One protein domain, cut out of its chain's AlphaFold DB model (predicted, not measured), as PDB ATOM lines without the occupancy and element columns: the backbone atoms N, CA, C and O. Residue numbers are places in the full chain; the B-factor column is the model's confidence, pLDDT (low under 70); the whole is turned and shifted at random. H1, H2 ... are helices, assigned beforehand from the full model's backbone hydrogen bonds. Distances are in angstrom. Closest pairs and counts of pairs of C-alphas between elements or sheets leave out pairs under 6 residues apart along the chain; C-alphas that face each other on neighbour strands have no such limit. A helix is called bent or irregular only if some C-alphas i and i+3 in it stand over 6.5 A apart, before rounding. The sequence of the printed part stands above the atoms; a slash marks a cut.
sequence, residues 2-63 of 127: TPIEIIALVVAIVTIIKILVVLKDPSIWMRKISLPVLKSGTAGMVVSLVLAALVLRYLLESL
ATOM      1  N   THR A   2      -7.545   7.912 -19.693       93.06
ATOM      2  CA  THR A   2      -8.054   9.250 -20.025       93.06
ATOM      3  C   THR A   2      -8.984   9.764 -18.913       93.06
ATOM      4  O   THR A   2      -9.490   8.964 -18.119       93.06
ATOM      5  N   PRO A   3      -9.247  11.082 -18.819       91.38
ATOM      6  CA  PRO A   3     -10.176  11.620 -17.822       91.38
ATOM      7  C   PRO A   3     -11.563  10.962 -17.871       91.38
ATOM      8  O   PRO A   3     -12.120  10.615 -16.829       91.38
ATOM      9  N   ILE A   4     -12.086  10.702 -19.075       94.06
ATOM     10  CA  ILE A   4     -13.371  10.017 -19.262       94.06
ATOM     11  C   ILE A   4     -13.338   8.559 -18.780       94.06
ATOM     12  O   ILE A   4     -14.282   8.117 -18.127       94.06
ATOM     13  N   GLU A   5     -12.239   7.827 -19.002       94.25
ATOM     14  CA  GLU A   5     -12.066   6.463 -18.482       94.25
ATOM     15  C   GLU A   5     -12.008   6.440 -16.951       94.25
ATOM     16  O   GLU A   5     -12.558   5.533 -16.328       94.25
ATOM     17  N   ILE A   6     -11.373   7.438 -16.327       95.38
ATOM     18  CA  ILE A   6     -11.316   7.561 -14.864       95.38
ATOM     19  C   ILE A   6     -12.718   7.817 -14.303       95.38
ATOM     20  O   ILE A   6     -13.130   7.144 -13.356       95.38
ATOM     21  N   ILE A   7     -13.474   8.745 -14.898       94.56
ATOM     22  CA  ILE A   7     -14.860   9.029 -14.500       94.56
ATOM     23  C   ILE A   7     -15.716   7.765 -14.638       94.56
ATOM     24  O   ILE A   7     -16.413   7.388 -13.693       94.56
ATOM     25  N   ALA A   8     -15.624   7.074 -15.778       95.69
ATOM     26  CA  ALA A   8     -16.355   5.838 -16.026       95.69
ATOM     27  C   ALA A   8     -15.995   4.745 -15.011       95.69
ATOM     28  O   ALA A   8     -16.891   4.110 -14.452       95.69
ATOM     29  N   LEU A   9     -14.705   4.561 -14.711       97.06
ATOM     30  CA  LEU A   9     -14.236   3.587 -13.728       97.06
ATOM     31  C   LEU A   9     -14.788   3.888 -12.329       97.06
ATOM     32  O   LEU A   9     -15.312   2.988 -11.672       97.06
ATOM     33  N   VAL A  10     -14.718   5.145 -11.880       95.81
ATOM     34  CA  VAL A  10     -15.247   5.556 -10.570       95.81
ATOM     35  C   VAL A  10     -16.751   5.288 -10.490       95.81
ATOM     36  O   VAL A  10     -17.215   4.672  -9.529       95.81
ATOM     37  N   VAL A  11     -17.515   5.691 -11.508       95.25
ATOM     38  CA  VAL A  11     -18.969   5.472 -11.550       95.25
ATOM     39  C   VAL A  11     -19.302   3.979 -11.583       95.25
ATOM     40  O   VAL A  11     -20.210   3.549 -10.867       95.25
ATOM     41  N   ALA A  12     -18.562   3.173 -12.346       97.69
ATOM     42  CA  ALA A  12     -18.755   1.727 -12.418       97.69
ATOM     43  C   ALA A  12     -18.508   1.060 -11.058       97.69
ATOM     44  O   ALA A  12     -19.367   0.324 -10.573       97.69
ATOM     45  N   ILE A  13     -17.388   1.376 -10.397       98.00
ATOM     46  CA  ILE A  13     -17.056   0.848  -9.066       98.00
ATOM     47  C   ILE A  13     -18.141   1.227  -8.054       98.00
ATOM     48  O   ILE A  13     -18.667   0.355  -7.362       98.00
ATOM     49  N   VAL A  14     -18.531   2.504  -7.987       95.75
ATOM     50  CA  VAL A  14     -19.575   2.970  -7.059       95.75
ATOM     51  C   VAL A  14     -20.910   2.282  -7.342       95.75
ATOM     52  O   VAL A  14     -21.607   1.895  -6.406       95.75
ATOM     53  N   THR A  15     -21.262   2.089  -8.614       95.62
ATOM     54  CA  THR A  15     -22.508   1.424  -9.018       95.62
ATOM     55  C   THR A  15     -22.512  -0.043  -8.608       95.62
ATOM     56  O   THR A  15     -23.482  -0.497  -8.004       95.62
ATOM     57  N   ILE A  16     -21.422  -0.771  -8.857       97.62
ATOM     58  CA  ILE A  16     -21.281  -2.173  -8.449       97.62
ATOM     59  C   ILE A  16     -21.374  -2.286  -6.927       97.62
ATOM     60  O   ILE A  16     -22.183  -3.063  -6.424       97.62
ATOM     61  N   ILE A  17     -20.621  -1.468  -6.183       96.25
ATOM     62  CA  ILE A  17     -20.679  -1.449  -4.714       96.25
ATOM     63  C   ILE A  17     -22.108  -1.166  -4.245       96.25
ATOM     64  O   ILE A  17     -22.627  -1.884  -3.394       96.25
ATOM     65  N   LYS A  18     -22.768  -0.152  -4.817       94.06
ATOM     66  CA  LYS A  18     -24.149   0.201  -4.482       94.06
ATOM     67  C   LYS A  18     -25.095  -0.971  -4.695       94.06
ATOM     68  O   LYS A  18     -25.871  -1.275  -3.793       94.06
ATOM     69  N   ILE A  19     -25.030  -1.631  -5.849       95.50
ATOM     70  CA  ILE A  19     -25.878  -2.785  -6.165       95.50
ATOM     71  C   ILE A  19     -25.619  -3.910  -5.160       95.50
ATOM     72  O   ILE A  19     -26.565  -4.402  -4.553       95.50
ATOM     73  N   LEU A  20     -24.357  -4.263  -4.907       97.06
ATOM     74  CA  LEU A  20     -24.000  -5.315  -3.952       97.06
ATOM     75  C   LEU A  20     -24.494  -5.013  -2.530       97.06
ATOM     76  O   LEU A  20     -24.987  -5.910  -1.848       97.06
ATOM     77  N   VAL A  21     -24.391  -3.760  -2.077       96.06
ATOM     78  CA  VAL A  21     -24.895  -3.341  -0.759       96.06
ATOM     79  C   VAL A  21     -26.421  -3.399  -0.717       96.06
ATOM     80  O   VAL A  21     -26.973  -3.953   0.227       96.06
ATOM     81  N   VAL A  22     -27.104  -2.869  -1.736       94.69
ATOM     82  CA  VAL A  22     -28.573  -2.824  -1.799       94.69
ATOM     83  C   VAL A  22     -29.188  -4.221  -1.900       94.69
ATOM     84  O   VAL A  22     -30.229  -4.455  -1.296       94.69
ATOM     85  N   LEU A  23     -28.542  -5.151  -2.610       95.62
ATOM     86  CA  LEU A  23     -28.983  -6.546  -2.696       95.62
ATOM     87  C   LEU A  23     -28.873  -7.282  -1.355       95.62
ATOM     88  O   LEU A  23     -29.687  -8.157  -1.082       95.62
ATOM     89  N   LYS A  24     -27.879  -6.940  -0.525       95.88
ATOM     90  CA  LYS A  24     -27.732  -7.524   0.817       95.88
ATOM     91  C   LYS A  24     -28.689  -6.891   1.822       95.88
ATOM     92  O   LYS A  24     -29.365  -7.607   2.549       95.88
ATOM     93  N   ASP A  25     -28.718  -5.563   1.879       94.12
ATOM     94  CA  ASP A  25     -29.644  -4.803   2.716       94.12
ATOM     95  C   ASP A  25     -29.807  -3.367   2.168       94.12
ATOM     96  O   ASP A  25     -28.904  -2.526   2.319       94.12
ATOM     97  N   PRO A  26     -30.969  -3.026   1.578       91.31
ATOM     98  CA  PRO A  26     -31.222  -1.687   1.046       91.31
ATOM     99  C   PRO A  26     -31.195  -0.595   2.129       91.31
ATOM    100  O   PRO A  26     -30.907   0.570   1.833       91.31
ATOM    101  N   SER A  27     -31.448  -0.949   3.394       94.75
ATOM    102  CA  SER A  27     -31.439  -0.027   4.532       94.75
ATOM    103  C   SER A  27     -30.046   0.544   4.798       94.75
ATOM    104  O   SER A  27     -29.930   1.717   5.161       94.75
ATOM    105  N   ILE A  28     -28.982  -0.237   4.569       94.31
ATOM    106  CA  ILE A  28     -27.598   0.209   4.786       94.31
ATOM    107  C   ILE A  28     -27.283   1.395   3.881       94.31
ATOM    108  O   ILE A  28     -26.869   2.449   4.368       94.31
ATOM    109  N   TRP A  29     -27.511   1.245   2.573       92.56
ATOM    110  CA  TRP A  29     -27.239   2.313   1.613       92.56
ATOM    111  C   TRP A  29     -28.110   3.540   1.890       92.56
ATOM    112  O   TRP A  29     -27.621   4.672   1.919       92.56
ATOM    113  N   MET A  30     -29.398   3.320   2.165       93.81
ATOM    114  CA  MET A  30     -30.337   4.402   2.440       93.81
ATOM    115  C   MET A  30     -29.934   5.216   3.678       93.81
ATOM    116  O   MET A  30     -29.886   6.444   3.614       93.81
ATOM    117  N   ARG A  31     -29.623   4.554   4.801       95.56
ATOM    118  CA  ARG A  31     -29.310   5.219   6.076       95.56
ATOM    119  C   ARG A  31     -27.920   5.835   6.107       95.56
ATOM    120  O   ARG A  31     -27.769   6.912   6.673       95.56
ATOM    121  N   LYS A  32     -26.917   5.164   5.533       94.38
ATOM    122  CA  LYS A  32     -25.519   5.607   5.620       94.38
ATOM    123  C   LYS A  32     -25.104   6.551   4.497       94.38
ATOM    124  O   LYS A  32     -24.174   7.317   4.702       94.38
ATOM    125  N   ILE A  33     -25.763   6.497   3.337       91.81
ATOM    126  CA  ILE A  33     -25.351   7.274   2.160       91.81
ATOM    127  C   ILE A  33     -26.464   8.202   1.686       91.81
ATOM    128  O   ILE A  33     -26.301   9.419   1.737       91.81
ATOM    129  N   SER A  34     -27.616   7.671   1.267       90.75
ATOM    130  CA  SER A  34     -28.650   8.503   0.633       90.75
ATOM    131  C   SER A  34     -29.229   9.571   1.568       90.75
ATOM    132  O   SER A  34     -29.314  10.733   1.182       90.75
ATOM    133  N   LEU A  35     -29.611   9.209   2.796       93.38
ATOM    134  CA  LEU A  35     -30.220  10.153   3.738       93.38
ATOM    135  C   LEU A  35     -29.257  11.253   4.211       93.38
ATOM    136  O   LEU A  35     -29.678  12.408   4.206       93.38
ATOM    137  N   PRO A  36     -27.998  10.967   4.596       93.25
ATOM    138  CA  PRO A  36     -27.039  12.014   4.945       93.25
ATOM    139  C   PRO A  36     -26.805  13.011   3.808       93.25
ATOM    140  O   PRO A  36     -26.836  14.216   4.046       93.25
ATOM    141  N   VAL A  37     -26.661  12.523   2.570       88.94
ATOM    142  CA  VAL A  37     -26.489  13.387   1.393       88.94
ATOM    143  C   VAL A  37     -27.714  14.282   1.206       88.94
ATOM    144  O   VAL A  37     -27.567  15.495   1.102       88.94
ATOM    145  N   LEU A  38     -28.927  13.725   1.256       87.75
ATOM    146  CA  LEU A  38     -30.158  14.511   1.109       87.75
ATOM    147  C   LEU A  38     -30.363  15.529   2.243       87.75
ATOM    148  O   LEU A  38     -30.858  16.628   2.006       87.75
ATOM    149  N   LYS A  39     -29.966  15.191   3.474       92.56
ATOM    150  CA  LYS A  39     -30.104  16.070   4.648       92.56
ATOM    151  C   LYS A  39     -29.069  17.192   4.709       92.56
ATOM    152  O   LYS A  39     -29.251  18.125   5.483       92.56
ATOM    153  N   SER A  40     -28.006  17.124   3.910       89.88
ATOM    154  CA  SER A  40     -26.950  18.144   3.897       89.88
ATOM    155  C   SER A  40     -27.389  19.495   3.305       89.88
ATOM    156  O   SER A  40     -26.659  20.481   3.418       89.88
ATOM    157  N   GLY A  41     -28.584  19.564   2.700       88.06
ATOM    158  CA  GLY A  41     -29.197  20.808   2.233       88.06
ATOM    159  C   GLY A  41     -28.302  21.569   1.253       88.06
ATOM    160  O   GLY A  41     -27.828  21.007   0.263       88.06
ATOM    161  N   THR A  42     -28.042  22.847   1.543       88.25
ATOM    162  CA  THR A  42     -27.218  23.724   0.697       88.25
ATOM    163  C   THR A  42     -25.795  23.198   0.504       88.25
ATOM    164  O   THR A  42     -25.250  23.330  -0.587       88.25
ATOM    165  N   ALA A  43     -25.197  22.548   1.511       89.75
ATOM    166  CA  ALA A  43     -23.853  21.985   1.372       89.75
ATOM    167  C   ALA A  43     -23.820  20.873   0.310       89.75
ATOM    168  O   ALA A  43     -22.954  20.877  -0.566       89.75
ATOM    169  N   GLY A  44     -24.806  19.971   0.329       90.44
ATOM    170  CA  GLY A  44     -24.946  18.925  -0.687       90.44
ATOM    171  C   GLY A  44     -25.196  19.486  -2.078       90.44
ATOM    172  O   GLY A  44     -24.621  18.994  -3.048       90.44
ATOM    173  N   MET A  45     -26.003  20.544  -2.177       89.94
ATOM    174  CA  MET A  45     -26.244  21.251  -3.435       89.94
ATOM    175  C   MET A  45     -24.945  21.831  -4.012       89.94
ATOM    176  O   MET A  45     -24.626  21.562  -5.166       89.94
ATOM    177  N   VAL A  46     -24.171  22.573  -3.212       92.06
ATOM    178  CA  VAL A  46     -22.905  23.187  -3.651       92.06
ATOM    179  C   VAL A  46     -21.898  22.123  -4.079       92.06
ATOM    180  O   VAL A  46     -21.336  22.223  -5.165       92.06
ATOM    181  N   VAL A  47     -21.710  21.072  -3.276       93.88
ATOM    182  CA  VAL A  47     -20.798  19.972  -3.624       93.88
ATOM    183  C   VAL A  47     -21.231  19.292  -4.922       93.88
ATOM    184  O   VAL A  47     -20.396  19.051  -5.791       93.88
ATOM    185  N   SER A  48     -22.529  19.035  -5.097       92.75
ATOM    186  CA  SER A  48     -23.050  18.413  -6.320       92.75
ATOM    187  C   SER A  48     -22.840  19.297  -7.549       92.75
ATOM    188  O   SER A  48     -22.466  18.787  -8.599       92.75
ATOM    189  N   LEU A  49     -23.028  20.613  -7.422       94.25
ATOM    190  CA  LEU A  49     -22.789  21.567  -8.507       94.25
ATOM    191  C   LEU A  49     -21.311  21.649  -8.889       94.25
ATOM    192  O   LEU A  49     -20.987  21.627 -10.074       94.25
ATOM    193  N   VAL A  50     -20.414  21.698  -7.901       96.56
ATOM    194  CA  VAL A  50     -18.966  21.699  -8.141       96.56
ATOM    195  C   VAL A  50     -18.545  20.409  -8.841       96.56
ATOM    196  O   VAL A  50     -17.844  20.462  -9.847       96.56
ATOM    197  N   LEU A  51     -19.017  19.253  -8.366       95.38
ATOM    198  CA  LEU A  51     -18.733  17.969  -9.006       95.38
ATOM    199  C   LEU A  51     -19.312  17.893 -10.422       95.38
ATOM    200  O   LEU A  51     -18.619  17.428 -11.321       95.38
ATOM    201  N   ALA A  52     -20.533  18.383 -10.648       96.19
ATOM    202  CA  ALA A  52     -21.139  18.419 -11.975       96.19
ATOM    203  C   ALA A  52     -20.327  19.286 -12.949       96.19
ATOM    204  O   ALA A  52     -20.051  18.848 -14.062       96.19
ATOM    205  N   ALA A  53     -19.886  20.475 -12.524       96.38
ATOM    206  CA  ALA A  53     -19.047  21.353 -13.339       96.38
ATOM    207  C   ALA A  53     -17.670  20.733 -13.636       96.38
ATOM    208  O   ALA A  53     -17.189  20.812 -14.766       96.38
ATOM    209  N   LEU A  54     -17.050  20.081 -12.645       96.69
ATOM    210  CA  LEU A  54     -15.780  19.372 -12.820       96.69
ATOM    211  C   LEU A  54     -15.912  18.209 -13.805       96.69
ATOM    212  O   LEU A  54     -15.101  18.090 -14.719       96.69
ATOM    213  N   VAL A  55     -16.941  17.372 -13.647       96.50
ATOM    214  CA  VAL A  55     -17.203  16.250 -14.556       96.50
ATOM    215  C   VAL A  55     -17.485  16.764 -15.963       96.50
ATOM    216  O   VAL A  55     -16.862  16.283 -16.902       96.50
ATOM    217  N   LEU A  56     -18.350  17.773 -16.119       96.56
ATOM    218  CA  LEU A  56     -18.652  18.358 -17.426       96.56
ATOM    219  C   LEU A  56     -17.388  18.880 -18.118       96.56
ATOM    220  O   LEU A  56     -17.187  18.592 -19.292       96.56
ATOM    221  N   ARG A  57     -16.510  19.583 -17.391       96.56
ATOM    222  CA  ARG A  57     -15.231  20.067 -17.930       96.56
ATOM    223  C   ARG A  57     -14.389  18.930 -18.512       96.56
ATOM    224  O   ARG A  57     -13.909  19.068 -19.628       96.56
ATOM    225  N   TYR A  58     -14.221  17.833 -17.777       95.94
ATOM    226  CA  TYR A  58     -13.436  16.692 -18.256       95.94
ATOM    227  C   TYR A  58     -14.125  15.927 -19.387       95.94
ATOM    228  O   TYR A  58     -13.450  15.417 -20.273       95.94
ATOM    229  N   LEU A  59     -15.458  15.846 -19.383       96.56
ATOM    230  CA  LEU A  59     -16.195  15.238 -20.491       96.56
ATOM    231  C   LEU A  59     -16.010  16.038 -21.782       96.56
ATOM    232  O   LEU A  59     -15.812  15.432 -22.829       96.56
ATOM    233  N   LEU A  60     -15.995  17.372 -21.701       96.56
ATOM    234  CA  LEU A  60     -15.795  18.258 -22.853       96.56
ATOM    235  C   LEU A  60     -14.402  18.154 -23.498       96.56
ATOM    236  O   LEU A  60     -14.208  18.653 -24.600       96.56
ATOM    237  N   GLU A  61     -13.434  17.490 -22.857       95.56
ATOM    238  CA  GLU A  61     -12.135  17.185 -23.477       95.56
ATOM    239  C   GLU A  61     -12.223  16.037 -24.497       95.56
ATOM    240  O   GLU A  61     -11.293  15.828 -25.273       95.56
ATOM    241  N   SER A  62     -13.300  15.247 -24.477       94.75
ATOM    242  CA  SER A  62     -13.443  14.048 -25.317       94.75
ATOM    243  C   SER A  62     -14.803  13.914 -26.000       94.75
ATOM    244  O   SER A  62     -14.904  13.175 -26.973       94.75
ATOM    245  N   LEU A  63     -15.833  14.591 -25.496       96.38
ATOM    246  CA  LEU A  63     -17.199  14.565 -26.007       96.38
ATOM    247  C   LEU A  63     -17.694  15.988 -26.246       96.38
ATOM    248  O   LEU A  63     -17.431  16.902 -25.468       96.38
TER     249      LEU A  63
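This is residues 2 to 63 of the 127 residues of an uncharacterized protein of Parcubacteria group bacterium (UniProt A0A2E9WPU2). Three helices make the sides of a flat, open triangle: H1 is the longest side, H2 and H3 make the other two, and the middle is empty. The helices meet near their ends at three corners, and the corner of H1 and H3 brings the two ends of the printed part near each other. The printed part has 62 residues, with three named helices in the order H1, H2, H3 and no named strand; the class is all helix. It is loose, with a radius of gyration of the C-alphas of 14.1 A and spans of 38 by 28 by 11 A.

H1, residues 3 to 24, touches H2, residues 26 to 39, with its residues 18 to 22 alone; the closest C-alphas are those of Val 22 and Trp 29, 6.3 A apart. Their lines stand at a steep tilt of 54 degrees, opposite ways. With residues 3 to 7 alone, H1 touches residues 55 to 59 of H3, residues 42 to 59; the closest C-alphas are those of Pro 3 and Tyr 58, 6.0 A apart. This tilt is steep too, 48 degrees, opposite ways. H2 and H3 are close but not clearly touching, about perpendicular at 80 degrees, with Val 37 and Gly 44 as the closest C-alphas, 6.1 A apart. In H1 and H3 every O i to N i+4 pair is within hydrogen-bond range; in H2 it is 8 of 10.

H1 is 32.0 A long from C-alpha 3 at (-10.176, 11.620, -17.822) to C-alpha 24 at (-27.732, -7.524, 0.817). H3 is 25.3 A long and ends at C-alpha 59, (-16.195, 15.238, -20.491). H2 is 18.2 A long and only just irregular: C-alphas 32 and 35 are 6.8 A apart.

The C-alphas of Asp 25 and Glu 61 are the two farthest apart, at 38.4 A. Residues 8 to 16, 38 to 43 and 49 to 54 stand free. The links H1 to H2 and H2 to H3 are tight, and the printed part has no cut. The mean pLDDT of the printed part is 94.2, and no printed residue is under 70.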